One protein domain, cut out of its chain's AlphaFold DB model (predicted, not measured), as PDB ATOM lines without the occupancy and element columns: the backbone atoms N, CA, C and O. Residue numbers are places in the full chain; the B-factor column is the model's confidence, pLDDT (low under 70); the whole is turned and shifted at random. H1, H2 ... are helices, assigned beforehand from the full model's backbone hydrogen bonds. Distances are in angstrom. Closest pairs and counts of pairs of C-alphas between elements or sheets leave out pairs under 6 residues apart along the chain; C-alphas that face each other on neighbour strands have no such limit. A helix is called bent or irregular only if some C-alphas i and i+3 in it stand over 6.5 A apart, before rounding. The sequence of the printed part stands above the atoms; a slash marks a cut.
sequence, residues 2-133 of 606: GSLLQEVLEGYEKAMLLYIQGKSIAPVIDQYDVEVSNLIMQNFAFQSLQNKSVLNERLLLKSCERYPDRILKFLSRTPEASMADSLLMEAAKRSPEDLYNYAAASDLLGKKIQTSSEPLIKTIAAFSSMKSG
ATOM      1  N   GLY A   2     133.722 149.665 106.648       58.97
ATOM      2  CA  GLY A   2     132.307 149.888 106.291       58.97
ATOM      3  C   GLY A   2     132.008 150.348 104.852       58.97
ATOM      4  O   GLY A   2     130.966 149.977 104.328       58.97
ATOM      5  N   SER A   3     132.902 151.094 104.185       79.25
ATOM      6  CA  SER A   3     132.617 151.655 102.846       79.25
ATOM      7  C   SER A   3     132.644 150.615 101.721       79.25
ATOM      8  O   SER A   3     131.746 150.593 100.890       79.25
ATOM      9  N   LEU A   4     133.622 149.701 101.725       85.81
ATOM     10  CA  LEU A   4     133.772 148.700 100.661       85.81
ATOM     11  C   LEU A   4     132.570 147.744 100.591       85.81
ATOM     12  O   LEU A   4     132.097 147.426  99.506       85.81
ATOM     13  N   LEU A   5     132.061 147.291 101.743       87.50
ATOM     14  CA  LEU A   5     130.899 146.399 101.785       87.50
ATOM     15  C   LEU A   5     129.646 147.091 101.234       87.50
ATOM     16  O   LEU A   5     128.888 146.476 100.487       87.50
ATOM     17  N   GLN A   6     129.452 148.365 101.576       91.19
ATOM     18  CA  GLN A   6     128.344 149.161 101.062       91.19
ATOM     19  C   GLN A   6     128.430 149.309  99.536       91.19
ATOM     20  O   GLN A   6     127.456 149.032  98.841       91.19
ATOM     21  N   GLU A   7     129.602 149.657  99.004       92.69
ATOM     22  CA  GLU A   7     129.814 149.788  97.558       92.69
ATOM     23  C   GLU A   7     129.575 148.471  96.804       92.69
ATOM     24  O   GLU A   7     129.000 148.482  95.716       92.69
ATOM     25  N   VAL A   8     129.961 147.330  97.387       93.19
ATOM     26  CA  VAL A   8     129.695 146.002  96.808       93.19
ATOM     27  C   VAL A   8     128.201 145.704  96.750       93.19
ATOM     28  O   VAL A   8     127.731 145.217  95.722       93.19
ATOM     29  N   LEU A   9     127.450 145.998  97.815       93.38
ATOM     30  CA  LEU A   9     126.002 145.774  97.847       93.38
ATOM     31  C   LEU A   9     125.279 146.665  96.828       93.38
ATOM     32  O   LEU A   9     124.518 146.158  96.005       93.38
ATOM     33  N   GLU A  10     125.586 147.962  96.810       94.25
ATOM     34  CA  GLU A  10     124.997 148.909  95.856       94.25
ATOM     35  C   GLU A  10     125.349 148.561  94.401       94.25
ATOM     36  O   GLU A  10     124.503 148.625  93.504       94.25
ATOM     37  N   GLY A  11     126.605 148.182  94.149       94.44
ATOM     38  CA  GLY A  11     127.059 147.760  92.830       94.44
ATOM     39  C   GLY A  11     126.386 146.463  92.378       94.44
ATOM     40  O   GLY A  11     125.951 146.367  91.229       94.44
ATOM     41  N   TYR A  12     126.231 145.491  93.281       95.12
ATOM     42  CA  TYR A  12     125.523 144.243  93.005       95.12
ATOM     43  C   TYR A  12     124.049 144.481  92.657       95.12
ATOM     44  O   TYR A  12     123.577 143.953  91.650       95.12
ATOM     45  N   GLU A  13     123.333 145.309  93.423       95.12
ATOM     46  CA  GLU A  13     121.929 145.645  93.146       95.12
ATOM     47  C   GLU A  13     121.764 146.279  91.760       95.12
ATOM     48  O   GLU A  13     120.927 145.841  90.964       95.12
ATOM     49  N   LYS A  14     122.614 147.254  91.418       95.69
ATOM     50  CA  LYS A  14     122.613 147.886  90.087       95.69
ATOM     51  C   LYS A  14     122.919 146.881  88.975       95.69
ATOM     52  O   LYS A  14     122.254 146.900  87.937       95.69
ATOM     53  N   ALA A  15     123.894 145.994  89.178       94.56
ATOM     54  CA  ALA A  15     124.246 144.963  88.204       94.56
ATOM     55  C   ALA A  15     123.106 143.950  88.010       94.56
ATOM     56  O   ALA A  15     122.790 143.602  86.874       94.56
ATOM     57  N   MET A  16     122.437 143.532  89.088       94.50
ATOM     58  CA  MET A  16     121.280 142.635  89.025       94.50
ATOM     59  C   MET A  16     120.096 143.270  88.296       94.50
ATOM     60  O   MET A  16     119.478 142.613  87.460       94.50
ATOM     61  N   LEU A  17     119.806 144.551  88.548       94.50
ATOM     62  CA  LEU A  17     118.754 145.281  87.834       94.50
ATOM     63  C   LEU A  17     119.022 145.332  86.325       94.50
ATOM     64  O   LEU A  17     118.116 145.083  85.530       94.50
ATOM     65  N   LEU A  18     120.263 145.617  85.921       92.38
ATOM     66  CA  LEU A  18     120.661 145.605  84.509       92.38
ATOM     67  C   LEU A  18     120.556 144.202  83.903       92.38
ATOM     68  O   LEU A  18     120.017 144.056  82.806       92.38
ATOM     69  N   TYR A  19     121.007 143.181  84.634       91.19
ATOM     70  CA  TYR A  19     120.953 141.787  84.201       91.19
ATOM     71  C   TYR A  19     119.516 141.304  83.961       91.19
ATOM     72  O   TYR A  19     119.227 140.762  82.896       91.19
ATOM     73  N   ILE A  20     118.593 141.578  84.891       91.25
ATOM     74  CA  ILE A  20     117.164 141.233  84.760       91.25
ATOM     75  C   ILE A  20     116.530 141.941  83.551       91.25
ATOM     76  O   ILE A  20     115.666 141.377  82.884       91.25
ATOM     77  N   GLN A  21     116.979 143.157  83.227       92.31
ATOM     78  CA  GLN A  21     116.525 143.911  82.051       92.31
ATOM     79  C   GLN A  21     117.160 143.441  80.729       92.31
ATOM     80  O   GLN A  21     116.901 144.051  79.691       92.31
ATOM     81  N   GLY A  22     118.021 142.418  80.746       87.44
ATOM     82  CA  GLY A  22     118.767 141.968  79.567       87.44
ATOM     83  C   GLY A  22     119.809 142.979  79.070       87.44
ATOM     84  O   GLY A  22     120.236 142.908  77.919       87.44
ATOM     85  N   LYS A  23     120.208 143.944  79.909       90.06
ATOM     86  CA  LYS A  23     121.214 144.965  79.589       90.06
ATOM     87  C   LYS A  23     122.596 144.539  80.081       90.06
ATOM     88  O   LYS A  23     122.740 143.758  81.016       90.06
ATOM     89  N   SER A  24     123.637 145.098  79.464       89.75
ATOM     90  CA  SER A  24     125.017 144.867  79.898       89.75
ATOM     91  C   SER A  24     125.285 145.492  81.270       89.75
ATOM     92  O   SER A  24     124.936 146.649  81.501       89.75
ATOM     93  N   ILE A  25     125.985 144.762  82.142       93.00
ATOM     94  CA  ILE A  25     126.457 145.263  83.446       93.00
ATOM     95  C   ILE A  25     127.752 146.089  83.348       93.00
ATOM     96  O   ILE A  25     128.265 146.569  84.356       93.00
ATOM     97  N   ALA A  26     128.271 146.286  82.132       92.00
ATOM     98  CA  ALA A  26     129.437 147.112  81.817       92.00
ATOM     99  C   ALA A  26     129.510 148.457  82.577       92.00
ATOM    100  O   ALA A  26     130.567 148.728  83.145       92.00
ATOM    101  N   PRO A  27     128.430 149.266  82.665       93.62
ATOM    102  CA  PRO A  27     128.473 150.546  83.375       93.62
ATOM    103  C   PRO A  27     128.815 150.418  84.864       93.62
ATOM    104  O   PRO A  27     129.447 151.308  85.423       93.62
ATOM    105  N   VAL A  28     128.433 149.307  85.505       93.12
ATOM    106  CA  VAL A  28     128.748 149.049  86.919       93.12
ATOM    107  C   VAL A  28     130.237 148.750  87.079       93.12
ATOM    108  O   VAL A  28     130.884 149.306  87.961       93.12
ATOM    109  N   ILE A  29     130.801 147.935  86.184       93.06
ATOM    110  CA  ILE A  29     132.240 147.620  86.182       93.06
ATOM    111  C   ILE A  29     133.083 148.876  85.929       93.06
ATOM    112  O   ILE A  29     134.146 149.046  86.522       93.06
ATOM    113  N   ASP A  30     132.604 149.789  85.082       90.69
ATOM    114  CA  ASP A  30     133.296 151.053  84.813       90.69
ATOM    115  C   ASP A  30     133.226 152.004  86.015       90.69
ATOM    116  O   ASP A  30     134.225 152.644  86.344       90.69
ATOM    117  N   GLN A  31     132.081 152.046  86.702       93.31
ATOM    118  CA  GLN A  31     131.818 152.950  87.822       93.31
ATOM    119  C   GLN A  31     132.617 152.618  89.090       93.31
ATOM    120  O   GLN A  31     133.124 153.533  89.734       93.31
ATOM    121  N   TYR A  32     132.701 151.345  89.478       93.25
ATOM    122  CA  TYR A  32     133.235 150.946  90.789       93.25
ATOM    123  C   TYR A  32     134.702 150.523  90.736       93.25
ATOM    124  O   TYR A  32     135.155 150.001  89.724       93.25
ATOM    125  N   ASP A  33     135.454 150.685  91.824       91.62
ATOM    126  CA  ASP A  33     136.871 150.298  91.888       91.62
ATOM    127  C   ASP A  33     137.115 148.796  91.607       91.62
ATOM    128  O   ASP A  33     136.193 147.974  91.569       91.62
ATOM    129  N   VAL A  34     138.380 148.433  91.356       91.44
ATOM    130  CA  VAL A  34     138.791 147.087  90.906       91.44
ATOM    131  C   VAL A  34     138.354 145.996  91.886       91.44
ATOM    132  O   VAL A  34     137.914 144.928  91.459       91.44
ATOM    133  N   GLU A  35     138.455 146.241  93.188       91.00
ATOM    134  CA  GLU A  35     138.098 145.303  94.253       91.00
ATOM    135  C   GLU A  35     136.596 145.008  94.254       91.00
ATOM    136  O   GLU A  35     136.185 143.847  94.278       91.00
ATOM    137  N   VAL A  36     135.779 146.058  94.149       92.94
ATOM    138  CA  VAL A  36     134.315 145.960  94.090       92.94
ATOM    139  C   VAL A  36     133.882 145.258  92.803       92.94
ATOM    140  O   VAL A  36     133.114 144.297  92.841       92.94
ATOM    141  N   SER A  37     134.432 145.678  91.664       93.44
ATOM    142  CA  SER A  37     134.126 145.095  90.354       93.44
ATOM    143  C   SER A  37     134.502 143.612  90.266       93.44
ATOM    144  O   SER A  37     133.750 142.824  89.693       93.44
ATOM    145  N   ASN A  38     135.624 143.203  90.874       91.44
ATOM    146  CA  ASN A  38     136.011 141.792  90.981       91.44
ATOM    147  C   ASN A  38     135.000 140.976  91.791       91.44
ATOM    148  O   ASN A  38     134.594 139.905  91.344       91.44
ATOM    149  N   LEU A  39     134.580 141.474  92.958       92.50
ATOM    150  CA  LEU A  39     133.601 140.782  93.804       92.50
ATOM    151  C   LEU A  39     132.249 140.632  93.100       92.50
ATOM    152  O   LEU A  39     131.637 139.564  93.164       92.50
ATOM    153  N   ILE A  40     131.815 141.662  92.369       92.50
ATOM    154  CA  ILE A  40     130.609 141.599  91.536       92.50
ATOM    155  C   ILE A  40     130.782 140.520  90.460       92.50
ATOM    156  O   ILE A  40     129.964 139.610  90.390       92.50
ATOM    157  N   MET A  41     131.866 140.541  89.679       91.31
ATOM    158  CA  MET A  41     132.104 139.568  88.596       91.31
ATOM    159  C   MET A  41     132.281 138.114  89.070       91.31
ATOM    160  O   MET A  41     132.047 137.182  88.296       91.31
ATOM    161  N   GLN A  42     132.673 137.892  90.327       89.94
ATOM    162  CA  GLN A  42     132.765 136.561  90.941       89.94
ATOM    163  C   GLN A  42     131.412 136.016  91.413       89.94
ATOM    164  O   GLN A  42     131.295 134.822  91.688       89.94
ATOM    165  N   ASN A  43     130.373 136.851  91.488       90.69
ATOM    166  CA  ASN A  43     129.059 136.412  91.933       90.69
ATOM    167  C   ASN A  43     128.461 135.368  90.972       90.69
ATOM    168  O   ASN A  43     128.571 135.488  89.747       90.69
ATOM    169  N   PHE A  44     127.797 134.355  91.536       87.94
ATOM    170  CA  PHE A  44     127.178 133.261  90.784       87.94
ATOM    171  C   PHE A  44     126.186 133.753  89.715       87.94
ATOM    172  O   PHE A  44     126.162 133.214  88.609       87.94
ATOM    173  N   ALA A  45     125.428 134.817  90.007       86.56
ATOM    174  CA  ALA A  45     124.397 135.355  89.117       86.56
ATOM    175  C   ALA A  45     124.943 135.821  87.756       86.56
ATOM    176  O   ALA A  45     124.235 135.765  86.755       86.56
ATOM    177  N   PHE A  46     126.210 136.238  87.698       89.44
ATOM    178  CA  PHE A  46     126.827 136.773  86.482       89.44
ATOM    179  C   PHE A  46     127.720 135.758  85.760       89.44
ATOM    180  O   PHE A  46     128.328 136.076  84.736       89.44
ATOM    181  N   GLN A  47     127.802 134.515  86.252       84.88
ATOM    182  CA  GLN A  47     128.685 133.511  85.656       84.88
ATOM    183  C   GLN A  47     128.240 133.075  84.254       84.88
ATOM    184  O   GLN A  47     129.101 132.675  83.472       84.88
ATOM    185  N   SER A  48     126.944 133.193  83.942       82.81
ATOM    186  CA  SER A  48     126.299 132.789  82.685       82.81
ATOM    187  C   SER A  48     126.119 133.926  81.665       82.81
ATOM    188  O   SER A  48     125.463 133.732  80.642       82.81
ATOM    189  N   LEU A  49     126.681 135.117  81.919       85.88
ATOM    190  CA  LEU A  49     126.605 136.251  80.991       85.88
ATOM    191  C   LEU A  49     127.232 135.906  79.630       85.88
ATOM    192  O   LEU A  49     128.401 135.534  79.553       85.88
ATOM    193  N   GLN A  50     126.491 136.115  78.538       80.75
ATOM    194  CA  GLN A  50     126.997 135.858  77.181       80.75
ATOM    195  C   GLN A  50     128.200 136.748  76.814       80.75
ATOM    196  O   GLN A  50     129.083 136.321  76.079       80.75
ATOM    197  N   ASN A  51     128.273 137.966  77.358       83.31
ATOM    198  CA  ASN A  51     129.358 138.929  77.137       83.31
ATOM    199  C   ASN A  51     130.416 138.935  78.258       83.31
ATOM    200  O   ASN A  51     131.158 139.909  78.409       83.31
ATOM    201  N   LYS A  52     130.495 137.871  79.063       85.12
ATOM    202  CA  LYS A  52     131.397 137.801  80.222       85.12
ATOM    203  C   LYS A  52     132.873 137.952  79.858       85.12
ATOM    204  O   LYS A  52     133.606 138.577  80.613       85.12
ATOM    205  N   SER A  53     133.305 137.426  78.710       84.19
ATOM    206  CA  SER A  53     134.687 137.586  78.229       84.19
ATOM    207  C   SER A  53     135.056 139.061  78.051       84.19
ATOM    208  O   SER A  53     136.076 139.501  78.569       84.19
ATOM    209  N   VAL A  54     134.175 139.850  77.431       88.00
ATOM    210  CA  VAL A  54     134.355 141.299  77.245       88.00
ATOM    211  C   VAL A  54     134.431 142.022  78.592       88.00
ATOM    212  O   VAL A  54     135.264 142.902  78.783       88.00
ATOM    213  N   LEU A  55     133.585 141.648  79.555       91.00
ATOM    214  CA  LEU A  55     133.602 142.244  80.895       91.00
ATOM    215  C   LEU A  55     134.874 141.886  81.676       91.00
ATOM    216  O   LEU A  55     135.444 142.751  82.339       91.00
ATOM    217  N   ASN A  56     135.347 140.643  81.559       89.94
ATOM    218  CA  ASN A  56     136.613 140.205  82.145       89.94
ATOM    219  C   ASN A  56     137.801 140.969  81.553       89.94
ATOM    220  O   ASN A  56     138.682 141.382  82.299       89.94
ATOM    221  N   GLU A  57     137.817 141.208  80.241       90.94
ATOM    222  CA  GLU A  57     138.865 142.007  79.595       90.94
ATOM    223  C   GLU A  57     138.846 143.474  80.048       90.94
ATOM    224  O   GLU A  57     139.899 144.056  80.304       90.94
ATOM    225  N   ARG A  58     137.662 144.070  80.234       91.75
ATOM    226  CA  ARG A  58     137.545 145.426  80.801       91.75
ATOM    227  C   ARG A  58     138.074 145.489  82.233       91.75
ATOM    228  O   ARG A  58     138.794 146.420  82.586       91.75
ATOM    229  N   LEU A  59     137.756 144.485  83.046       92.50
ATOM    230  CA  LEU A  59     138.256 144.386  84.415       92.50
ATOM    231  C   LEU A  59     139.770 144.127  84.464       92.50
ATOM    232  O   LEU A  59     140.448 144.672  85.337       92.50
ATOM    233  N   LEU A  60     140.307 143.345  83.523       93.31
ATOM    234  CA  LEU A  60     141.746 143.150  83.341       93.31
ATOM    235  C   LEU A  60     142.435 144.485  83.053       93.31
ATOM    236  O   LEU A  60     143.370 144.834  83.770       93.31
ATOM    237  N   LEU A  61     141.948 145.253  82.071       92.56
ATOM    238  CA  LEU A  61     142.507 146.566  81.739       92.56
ATOM    239  C   LEU A  61     142.506 147.492  82.959       92.56
ATOM    240  O   LEU A  61     143.549 148.021  83.332       92.56
ATOM    241  N   LYS A  62     141.366 147.593  83.647       93.31
ATOM    242  CA  LYS A  62     141.222 148.403  84.864       93.31
ATOM    243  C   LYS A  62     142.174 147.960  85.984       93.31
ATOM    244  O   LYS A  62     142.727 148.787  86.705       93.31
ATOM    245  N   SER A  63     142.403 146.652  86.116       93.69
ATOM    246  CA  SER A  63     143.368 146.093  87.074       93.69
ATOM    247  C   SER A  63     144.810 146.445  86.702       93.69
ATOM    248  O   SER A  63     145.593 146.797  87.583       93.69
ATOM    249  N   CYS A  64     145.156 146.384  85.416       93.62
ATOM    250  CA  CYS A  64     146.464 146.775  84.892       93.62
ATOM    251  C   CYS A  64     146.724 148.283  85.044       93.62
ATOM    252  O   CYS A  64     147.833 148.668  85.391       93.62
ATOM    253  N   GLU A  65     145.714 149.133  84.846       91.50
ATOM    254  CA  GLU A  65     145.817 150.585  85.061       91.50
ATOM    255  C   GLU A  65     146.048 150.931  86.540       91.50
ATOM    256  O   GLU A  65     146.881 151.779  86.859       91.50
ATOM    257  N   ARG A  66     145.346 150.245  87.453       92.25
ATOM    258  CA  ARG A  66     145.496 150.418  88.909       92.25
ATOM    259  C   ARG A  66     146.829 149.867  89.424       92.25
ATOM    260  O   ARG A  66     147.425 150.454  90.323       92.25
ATOM    261  N   TYR A  67     147.279 148.734  88.884       91.75
ATOM    262  CA  TYR A  67     148.481 148.019  89.324       91.75
ATOM    263  C   TYR A  67     149.394 147.679  88.135       91.75
ATOM    264  O   TYR A  67     149.528 146.502  87.777       91.75
ATOM    265  N   PRO A  68     150.057 148.680  87.531       90.12
ATOM    266  CA  PRO A  68     150.873 148.480  86.332       90.12
ATOM    267  C   PRO A  68     152.031 147.495  86.545       90.12
ATOM    268  O   PRO A  68     152.360 146.724  85.648       90.12
ATOM    269  N   ASP A  69     152.583 147.416  87.755       89.81
ATOM    270  CA  ASP A  69     153.676 146.485  88.080       89.81
ATOM    271  C   ASP A  69     153.212 145.015  88.142       89.81
ATOM    272  O   ASP A  69     154.013 144.092  88.274       89.81
ATOM    273  N   ARG A  70     151.898 144.763  88.061       93.00
ATOM    274  CA  ARG A  70     151.300 143.419  88.110       93.00
ATOM    275  C   ARG A  70     150.756 142.946  86.766       93.00
ATOM    276  O   ARG A  70     150.170 141.866  86.728       93.00
ATOM    277  N   ILE A  71     150.983 143.684  85.676       95.38
ATOM    278  CA  ILE A  71     150.484 143.331  84.336       95.38
ATOM    279  C   ILE A  71     150.814 141.876  83.973       95.38
ATOM    280  O   ILE A  71     149.913 141.112  83.640       95.38
ATOM    281  N   LEU A  72     152.075 141.447  84.115       94.81
ATOM    282  CA  LEU A  72     152.491 140.076  83.777       94.81
ATOM    283  C   LEU A  72     151.821 139.017  84.664       94.81
ATOM    284  O   LEU A  72     151.456 137.944  84.189       94.81
ATOM    285  N   LYS A  73     151.580 139.342  85.939       94.38
ATOM    286  CA  LYS A  73     150.859 138.469  86.875       94.38
ATOM    287  C   LYS A  73     149.377 138.338  86.521       94.38
ATOM    288  O   LYS A  73     148.776 137.301  86.794       94.38
ATOM    289  N   PHE A  74     148.765 139.383  85.972       94.19
ATOM    290  CA  PHE A  74     147.394 139.298  85.478       94.19
ATOM    291  C   PHE A  74     147.338 138.506  84.171       94.19
ATOM    292  O   PHE A  74     146.551 137.568  84.065       94.19
ATOM    293  N   LEU A  75     148.240 138.796  83.231       94.50
ATOM    294  CA  LEU A  75     148.335 138.081  81.959       94.50
ATOM    295  C   LEU A  75     148.654 136.594  82.113       94.50
ATOM    296  O   LEU A  75     148.207 135.810  81.287       94.50
ATOM    297  N   SER A  76     149.365 136.168  83.159       93.12
ATOM    298  CA  SER A  76     149.647 134.738  83.363       93.12
ATOM    299  C   SER A  76     148.389 133.918  83.650       93.12
ATOM    300  O   SER A  76     148.385 132.704  83.456       93.12
ATOM    301  N   ARG A  77     147.306 134.578  84.078       91.12
ATOM    302  CA  ARG A  77     145.992 133.966  84.312       91.12
ATOM    303  C   ARG A  77     145.066 134.050  83.103       91.12
ATOM    304  O   ARG A  77     144.131 133.263  83.031       91.12
ATOM    305  N   THR A  78     145.305 135.003  82.203       90.69
ATOM    306  CA  THR A  78     144.492 135.256  81.000       90.69
ATOM    307  C   THR A  78     145.378 135.582  79.784       90.69
ATOM    308  O   THR A  78     145.299 136.690  79.238       90.69
ATOM    309  N   PRO A  79     146.279 134.672  79.366       89.19
ATOM    310  CA  PRO A  79     147.243 134.932  78.286       89.19
ATOM    311  C   PRO A  79     146.582 135.110  76.905       89.19
ATOM    312  O   PRO A  79     147.148 135.729  75.997       89.19
ATOM    313  N   GLU A  80     145.371 134.589  76.740       90.12
ATOM    314  CA  GLU A  80     144.541 134.675  75.538       90.12
ATOM    315  C   GLU A  80     143.781 136.000  75.370       90.12
ATOM    316  O   GLU A  80     143.126 136.175  74.346       90.12
ATOM    317  N   ALA A  81     143.870 136.929  76.330       90.69
ATOM    318  CA  ALA A  81     143.172 138.213  76.254       90.69
ATOM    319  C   ALA A  81     143.485 138.964  74.946       90.69
ATOM    320  O   ALA A  81     144.640 139.013  74.505       90.69
ATOM    321  N   SER A  82     142.472 139.601  74.353       91.75
ATOM    322  CA  SER A  82     142.595 140.315  73.072       91.75
ATOM    323  C   SER A  82     143.643 141.440  73.111       91.75
ATOM    324  O   SER A  82     144.358 141.674  72.141       91.75
ATOM    325  N   MET A  83     143.786 142.085  74.269       92.50
ATOM    326  CA  MET A  83     144.737 143.167  74.548       92.50
ATOM    327  C   MET A  83     146.089 142.689  75.098       92.50
ATOM    328  O   MET A  83     146.904 143.513  75.518       92.50
ATOM    329  N   ALA A  84     146.335 141.375  75.143       93.12
ATOM    330  CA  ALA A  84     147.537 140.824  75.763       93.12
ATOM    331  C   ALA A  84     148.825 141.382  75.142       93.12
ATOM    332  O   ALA A  84     149.738 141.710  75.885       93.12
ATOM    333  N   ASP A  85     148.891 141.565  73.821       92.81
ATOM    334  CA  ASP A  85     150.102 142.075  73.163       92.81
ATOM    335  C   ASP A  85     150.390 143.538  73.539       92.81
ATOM    336  O   ASP A  85     151.533 143.901  73.819       92.81
ATOM    337  N   SER A  86     149.348 144.372  73.648       93.88
ATOM    338  CA  SER A  86     149.479 145.758  74.118       93.88
ATOM    339  C   SER A  86     149.927 145.822  75.579       93.88
ATOM    340  O   SER A  86     150.811 146.605  75.927       93.88
ATOM    341  N   LEU A  87     149.360 144.964  76.432       95.19
ATOM    342  CA  LEU A  87     149.756 144.856  77.834       95.19
ATOM    343  C   LEU A  87     151.188 144.317  77.981       95.19
ATOM    344  O   LEU A  87     151.940 144.809  78.819       95.19
ATOM    345  N   LEU A  88     151.600 143.363  77.143       96.25
ATOM    346  CA  LEU A  88     152.975 142.869  77.098       96.25
ATOM    347  C   LEU A  88     153.957 143.963  76.668       96.25
ATOM    348  O   LEU A  88     155.034 144.051  77.250       96.25
ATOM    349  N   MET A  89     153.600 144.820  75.706       94.75
ATOM    350  CA  MET A  89     154.442 145.960  75.322       94.75
ATOM    351  C   MET A  89     154.606 146.944  76.486       94.75
ATOM    352  O   MET A  89     155.714 147.424  76.733       94.75
ATOM    353  N   GLU A  90     153.527 147.246  77.208       93.31
ATOM    354  CA  GLU A  90     153.588 148.134  78.372       93.31
ATOM    355  C   GLU A  90     154.437 147.524  79.495       93.31
ATOM    356  O   GLU A  90     155.310 148.193  80.052       93.31
ATOM    357  N   ALA A  91     154.262 146.228  79.768       93.62
ATOM    358  CA  ALA A  91     155.093 145.495  80.718       93.62
ATOM    359  C   ALA A  91     156.571 145.477  80.301       93.62
ATOM    360  O   ALA A  91     157.440 145.685  81.142       93.62
ATOM    361  N   ALA A  92     156.869 145.298  79.011       92.50
ATOM    362  CA  ALA A  92     158.231 145.299  78.486       92.50
ATOM    363  C   ALA A  92     158.935 146.651  78.670       92.50
ATOM    364  O   ALA A  92     160.131 146.691  78.931       92.50
ATOM    365  N   LYS A  93     158.211 147.768  78.550       88.56
ATOM    366  CA  LYS A  93     158.777 149.109  78.766       88.56
ATOM    367  C   LYS A  93     159.023 149.405  80.245       88.56
ATOM    368  O   LYS A  93     159.986 150.094  80.569       88.56
ATOM    369  N   ARG A  94     158.150 148.908  81.124       86.81
ATOM    370  CA  ARG A  94     158.215 149.151  82.575       86.81
ATOM    371  C   ARG A  94     159.211 148.244  83.281       86.81
ATOM    372  O   ARG A  94     160.081 148.738  83.989       86.81
ATOM    373  N   SER A  95     159.082 146.942  83.052       86.12
ATOM    374  CA  SER A  95     159.811 145.894  83.765       86.12
ATOM    375  C   SER A  95     160.341 144.835  82.793       86.12
ATOM    376  O   SER A  95     159.893 143.684  82.813       86.12
ATOM    377  N   PRO A  96     161.309 145.181  81.922       88.62
ATOM    378  CA  PRO A  96     161.832 144.222  80.955       88.62
ATOM    379  C   PRO A  96     162.542 143.018  81.616       88.62
ATOM    380  O   PRO A  96     162.586 141.947  81.014       88.62
ATOM    381  N   GLU A  97     163.048 143.139  82.855       86.38
ATOM    382  CA  GLU A  97     163.619 142.001  83.605       86.38
ATOM    383  C   GLU A  97     162.544 141.014  84.077       86.38
ATOM    384  O   GLU A  97     162.747 139.800  84.031       86.38
ATOM    385  N   ASP A  98     161.371 141.508  84.482       89.56
ATOM    386  CA  ASP A  98     160.246 140.633  84.807       89.56
ATOM    387  C   ASP A  98     159.775 139.911  83.549       89.56
ATOM    388  O   ASP A  98     159.592 138.693  83.569       89.56
ATOM    389  N   LEU A  99     159.662 140.630  82.425       93.75
ATOM    390  CA  LEU A  99     159.312 140.027  81.140       93.75
ATOM    391  C   LEU A  99     160.292 138.908  80.759       93.75
ATOM    392  O   LEU A  99     159.841 137.853  80.324       93.75
ATOM    393  N   TYR A 100     161.599 139.095  80.972       92.94
ATOM    394  CA  TYR A 100     162.614 138.052  80.769       92.94
ATOM    395  C   TYR A 100     162.303 136.780  81.575       92.94
ATOM    396  O   TYR A 100     162.393 135.672  81.045       92.94
ATOM    397  N   ASN A 101     161.908 136.923  82.844       91.69
ATOM    398  CA  ASN A 101     161.586 135.778  83.701       91.69
ATOM    399  C   ASN A 101     160.332 135.035  83.214       91.69
ATOM    400  O   ASN A 101     160.335 133.806  83.167       91.69
ATOM    401  N   TYR A 102     159.288 135.762  82.805       94.88
ATOM    402  CA  TYR A 102     158.090 135.150  82.216       94.88
ATOM    403  C   TYR A 102     158.376 134.523  80.843       94.88
ATOM    404  O   TYR A 102     157.854 133.455  80.542       94.88
ATOM    405  N   ALA A 103     159.247 135.126  80.031       94.62
ATOM    406  CA  ALA A 103     159.665 134.588  78.736       94.62
ATOM    407  C   ALA A 103     160.424 133.258  78.861       94.62
ATOM    408  O   ALA A 103     160.360 132.428  77.958       94.62
ATOM    409  N   ALA A 104     161.139 133.039  79.970       92.12
ATOM    410  CA  ALA A 104     161.833 131.783  80.250       92.12
ATOM    411  C   ALA A 104     160.886 130.643  80.680       92.12
ATOM    412  O   ALA A 104     161.286 129.477  80.678       92.12
ATOM    413  N   ALA A 105     159.641 130.952  81.062       91.88
ATOM    414  CA  ALA A 105     158.669 129.951  81.485       91.88
ATOM    415  C   ALA A 105     158.136 129.134  80.294       91.88
ATOM    416  O   ALA A 105     157.985 129.627  79.179       91.88
ATOM    417  N   SER A 106     157.803 127.863  80.538       90.75
ATOM    418  CA  SER A 106     157.224 126.961  79.523       90.75
ATOM    419  C   SER A 106     155.688 127.009  79.448       90.75
ATOM    420  O   SER A 106     155.071 126.151  78.809       90.75
ATOM    421  N   ASP A 107     155.062 127.977  80.121       93.56
ATOM    422  CA  ASP A 107     153.609 128.150  80.158       93.56
ATOM    423  C   ASP A 107     153.068 128.893  78.917       93.56
ATOM    424  O   ASP A 107     153.798 129.223  77.978       93.56
ATOM    425  N   LEU A 108     151.748 129.100  78.871       94.06
ATOM    426  CA  LEU A 108     151.086 129.767  77.744       94.06
ATOM    427  C   LEU A 108     151.561 131.212  77.558       94.06
ATOM    428  O   LEU A 108     151.718 131.654  76.418       94.06
ATOM    429  N   LEU A 109     151.806 131.937  78.653       95.31
ATOM    430  CA  LEU A 109     152.275 133.318  78.592       95.31
ATOM    431  C   LEU A 109     153.721 133.379  78.088       95.31
ATOM    432  O   LEU A 109     154.015 134.177  77.201       95.31
ATOM    433  N   GLY A 110     154.600 132.508  78.585       95.56
ATOM    434  CA  GLY A 110     155.983 132.395  78.132       95.56
ATOM    435  C   GLY A 110     156.070 132.098  76.637       95.56
ATOM    436  O   GLY A 110     156.759 132.812  75.909       95.56
ATOM    437  N   LYS A 111     155.275 131.142  76.137       94.88
ATOM    438  CA  LYS A 111     155.170 130.872  74.689       94.88
ATOM    439  C   LYS A 111     154.697 132.095  73.907       94.88
ATOM    440  O   LYS A 111     155.291 132.414  72.883       94.88
ATOM    441  N   LYS A 112     153.671 132.800  74.397       95.12
ATOM    442  CA  LYS A 112     153.165 134.022  73.754       95.12
ATOM    443  C   LYS A 112     154.250 135.094  73.646       95.12
ATOM    444  O   LYS A 112     154.425 135.670  72.574       95.12
ATOM    445  N   ILE A 113     155.009 135.310  74.722       96.44
ATOM    446  CA  ILE A 113     156.143 136.239  74.753       96.44
ATOM    447  C   ILE A 113     157.218 135.815  73.738       96.44
ATOM    448  O   ILE A 113     157.664 136.645  72.949       96.44
ATOM    449  N   GLN A 114     157.581 134.529  73.697       94.88
ATOM    450  CA  GLN A 114     158.580 133.986  72.763       94.88
ATOM    451  C   GLN A 114     158.185 134.125  71.288       94.88
ATOM    452  O   GLN A 114     159.052 134.306  70.434       94.88
ATOM    453  N   THR A 115     156.890 134.061  70.975       94.44
ATOM    454  CA  THR A 115     156.378 134.189  69.601       94.44
ATOM    455  C   THR A 115     156.043 135.622  69.187       94.44
ATOM    456  O   THR A 115     155.585 135.833  68.065       94.44
ATOM    457  N   SER A 116     156.240 136.608  70.067       94.56
ATOM    458  CA  SER A 116     155.895 138.001  69.778       94.56
ATOM    459  C   SER A 116     156.713 138.572  68.614       94.56
ATOM    460  O   SER A 116     157.925 138.361  68.507       94.56
ATOM    461  N   SER A 117     156.052 139.336  67.743       92.94
ATOM    462  CA  SER A 117     156.699 140.080  66.656       92.94
ATOM    463  C   SER A 117     157.218 141.452  67.084       92.94
ATOM    464  O   SER A 117     157.954 142.078  66.322       92.94
ATOM    465  N   GLU A 118     156.848 141.929  68.276       95.00
ATOM    466  CA  GLU A 118     157.275 143.234  68.783       95.00
ATOM    467  C   GLU A 118     158.783 143.241  69.073       95.00
ATOM    468  O   GLU A 118     159.236 142.417  69.872       95.00
ATOM    469  N   PRO A 119     159.579 144.160  68.484       93.38
ATOM    470  CA  PRO A 119     161.040 144.097  68.542       93.38
ATOM    471  C   PRO A 119     161.615 143.990  69.960       93.38
ATOM    472  O   PRO A 119     162.461 143.135  70.211       93.38
ATOM    473  N   LEU A 120     161.116 144.802  70.899       94.25
ATOM    474  CA  LEU A 120     161.570 144.794  72.295       94.25
ATOM    475  C   LEU A 120     161.290 143.452  72.979       94.25
ATOM    476  O   LEU A 120     162.178 142.871  73.600       94.25
ATOM    477  N   ILE A 121     160.062 142.949  72.837       95.88
ATOM    478  CA  ILE A 121     159.632 141.681  73.438       95.88
ATOM    479  C   ILE A 121     160.435 140.531  72.832       95.88
ATOM    480  O   ILE A 121     160.962 139.693  73.561       95.88
ATOM    481  N   LYS A 122     160.588 140.531  71.505       94.88
ATOM    482  CA  LYS A 122     161.345 139.527  70.763       94.88
ATOM    483  C   LYS A 122     162.810 139.475  71.195       94.88
ATOM    484  O   LYS A 122     163.335 138.383  71.396       94.88
ATOM    485  N   THR A 123     163.467 140.621  71.379       94.75
ATOM    486  CA  THR A 123     164.858 140.664  71.859       94.75
ATOM    487  C   THR A 123     164.973 140.166  73.302       94.75
ATOM    488  O   THR A 123     165.860 139.366  73.597       94.75
ATOM    489  N   ILE A 124     164.055 140.555  74.194       94.88
ATOM    490  CA  ILE A 124     164.039 140.056  75.581       94.88
ATOM    491  C   ILE A 124     163.824 138.533  75.616       94.88
ATOM    492  O   ILE A 124     164.523 137.831  76.348       94.88
ATOM    493  N   ALA A 125     162.911 138.011  74.795       94.50
ATOM    494  CA  ALA A 125     162.658 136.576  74.684       94.50
ATOM    495  C   ALA A 125     163.836 135.803  74.057       94.50
ATOM    496  O   ALA A 125     164.124 134.661  74.428       94.50
ATOM    497  N   ALA A 126     164.562 136.428  73.126       93.06
ATOM    498  CA  ALA A 126     165.800 135.864  72.602       93.06
ATOM    499  C   ALA A 126     166.842 135.733  73.721       93.06
ATOM    500  O   ALA A 126     167.417 134.658  73.889       93.06
ATOM    501  N   PHE A 127     167.019 136.768  74.550       93.56
ATOM    502  CA  PHE A 127     167.914 136.700  75.708       93.56
ATOM    503  C   PHE A 127     167.480 135.621  76.705       93.56
ATOM    504  O   PHE A 127     168.334 134.903  77.222       93.56
ATOM    505  N   SER A 128     166.184 135.456  76.987       92.44
ATOM    506  CA  SER A 128     165.714 134.424  77.931       92.44
ATOM    507  C   SER A 128     166.001 132.999  77.464       92.44
ATOM    508  O   SER A 128     166.111 132.096  78.288       92.44
ATOM    509  N   SER A 129     166.167 132.805  76.157       90.00
ATOM    510  CA  SER A 129     166.503 131.515  75.548       90.00
ATOM    511  C   SER A 129     168.016 131.245  75.494       90.00
ATOM    512  O   SER A 129     168.434 130.130  75.183       90.00
ATOM    513  N   MET A 130     168.856 132.244  75.791       89.50
ATOM    514  CA  MET A 130     170.317 132.139  75.743       89.50
ATOM    515  C   MET A 130     170.912 131.686  77.077       89.50
ATOM    516  O   MET A 130     170.489 132.096  78.163       89.50
ATOM    517  N   LYS A 131     171.995 130.905  76.999       84.00
ATOM    518  CA  LYS A 131     172.811 130.579  78.172       84.00
ATOM    519  C   LYS A 131     173.421 131.868  78.731       84.00
ATOM    520  O   LYS A 131     174.101 132.593  78.016       84.00
ATOM    521  N   SER A 132     173.178 132.142  80.012       85.00
ATOM    522  CA  SER A 132     173.590 133.388  80.675       85.00
ATOM    523  C   SER A 132     172.979 134.661  80.069       85.00
ATOM    524  O   SER A 132     173.563 135.736  80.189       85.00
ATOM    525  N   GLY A 133     171.783 134.569  79.475       87.56
ATOM    526  CA  GLY A 133     171.083 135.691  78.836       87.56
ATOM    527  C   GLY A 133     170.936 136.958  79.687       87.56
ATOM    528  O   GLY A 133     170.925 138.065  79.156       87.56
TER     529      GLY A 133
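What this domain is: This is residues 2 to 133 of the 606 residues of an uncharacterized protein of Chitinophagaceae bacterium (UniProt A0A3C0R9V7). Nine helices make a long stack in which the chain zigzags from H1 at one end, through H4 and H5 in the middle, to H9 at the other. H2 and H3 fill the space between H1 and H4; past H5 and H6, H7, H8 and H9 pack together with H8 and H9 crossing. The printed part has 132 residues, with H1 to H9 in chain order and no named strand; its class is all helix. It is loose, with a radius of gyration of the C-alphas of 17.6 A, and spans 56 by 32 by 20 A.

How they stand to each other: H1, residues 2 to 20, and H2, residues 26 to 31, form a hairpin and only just touch, with 3 pairs of C-alphas within 8 A, the closest Ala 15 and Val 28 at 6.2 A. H1 touches H3, residues 34 to 42, at a steep tilt of 46 degrees, the closest C-alphas being Val 8 and Val 36 at 5.4 A. H4, residues 52 to 66, touches H3 at a shallow tilt of 20 degrees, opposite ways, the closest C-alphas being Val 34 and Ser 63 at 6.1 A. H5, residues 68 to 75, is irregular, with C-alphas 69 and 72 7.8 A apart; H4 touches it with residues 60 to 64 alone, Cys 64 and Ile 71 having the closest C-alphas at 5.3 A. H6, residues 84 to 94, touches H5, the closest C-alphas being Ile 71 and Ala 91 at 6.2 A. H7, residues 96 to 103, touches H8, residues 108 to 114, the closest C-alphas being Ala 103 and Gly 110 at 4.3 A. H9, residues 119 to 128, is about perpendicular to H8, at 73 degrees, and touches it, the closest C-alphas being Gln 114 and Ala 125 at 5.2 A. Every O i to N i+4 pair is within hydrogen-bond range in H2, H3, H4, H6, H7, H8 and H9; H1 has 14 of 15 and H5 2 of 4.

Where its parts are: H1 begins at C-alpha 2, (132.307, 149.888, 106.291), and is 27.7 A long. H4 measures 20.8 A and H6 15.2 A. H9, 14.3 A, ends at C-alpha 128, (165.714, 134.424, 77.931).

The domain as a whole: The C-alphas farthest apart, Gln 21 and Ser 132, are 58.0 A apart. The printed part has no cut, and no link is long. The mean pLDDT of the printed part is 91.4; residue 2 alone is under 70.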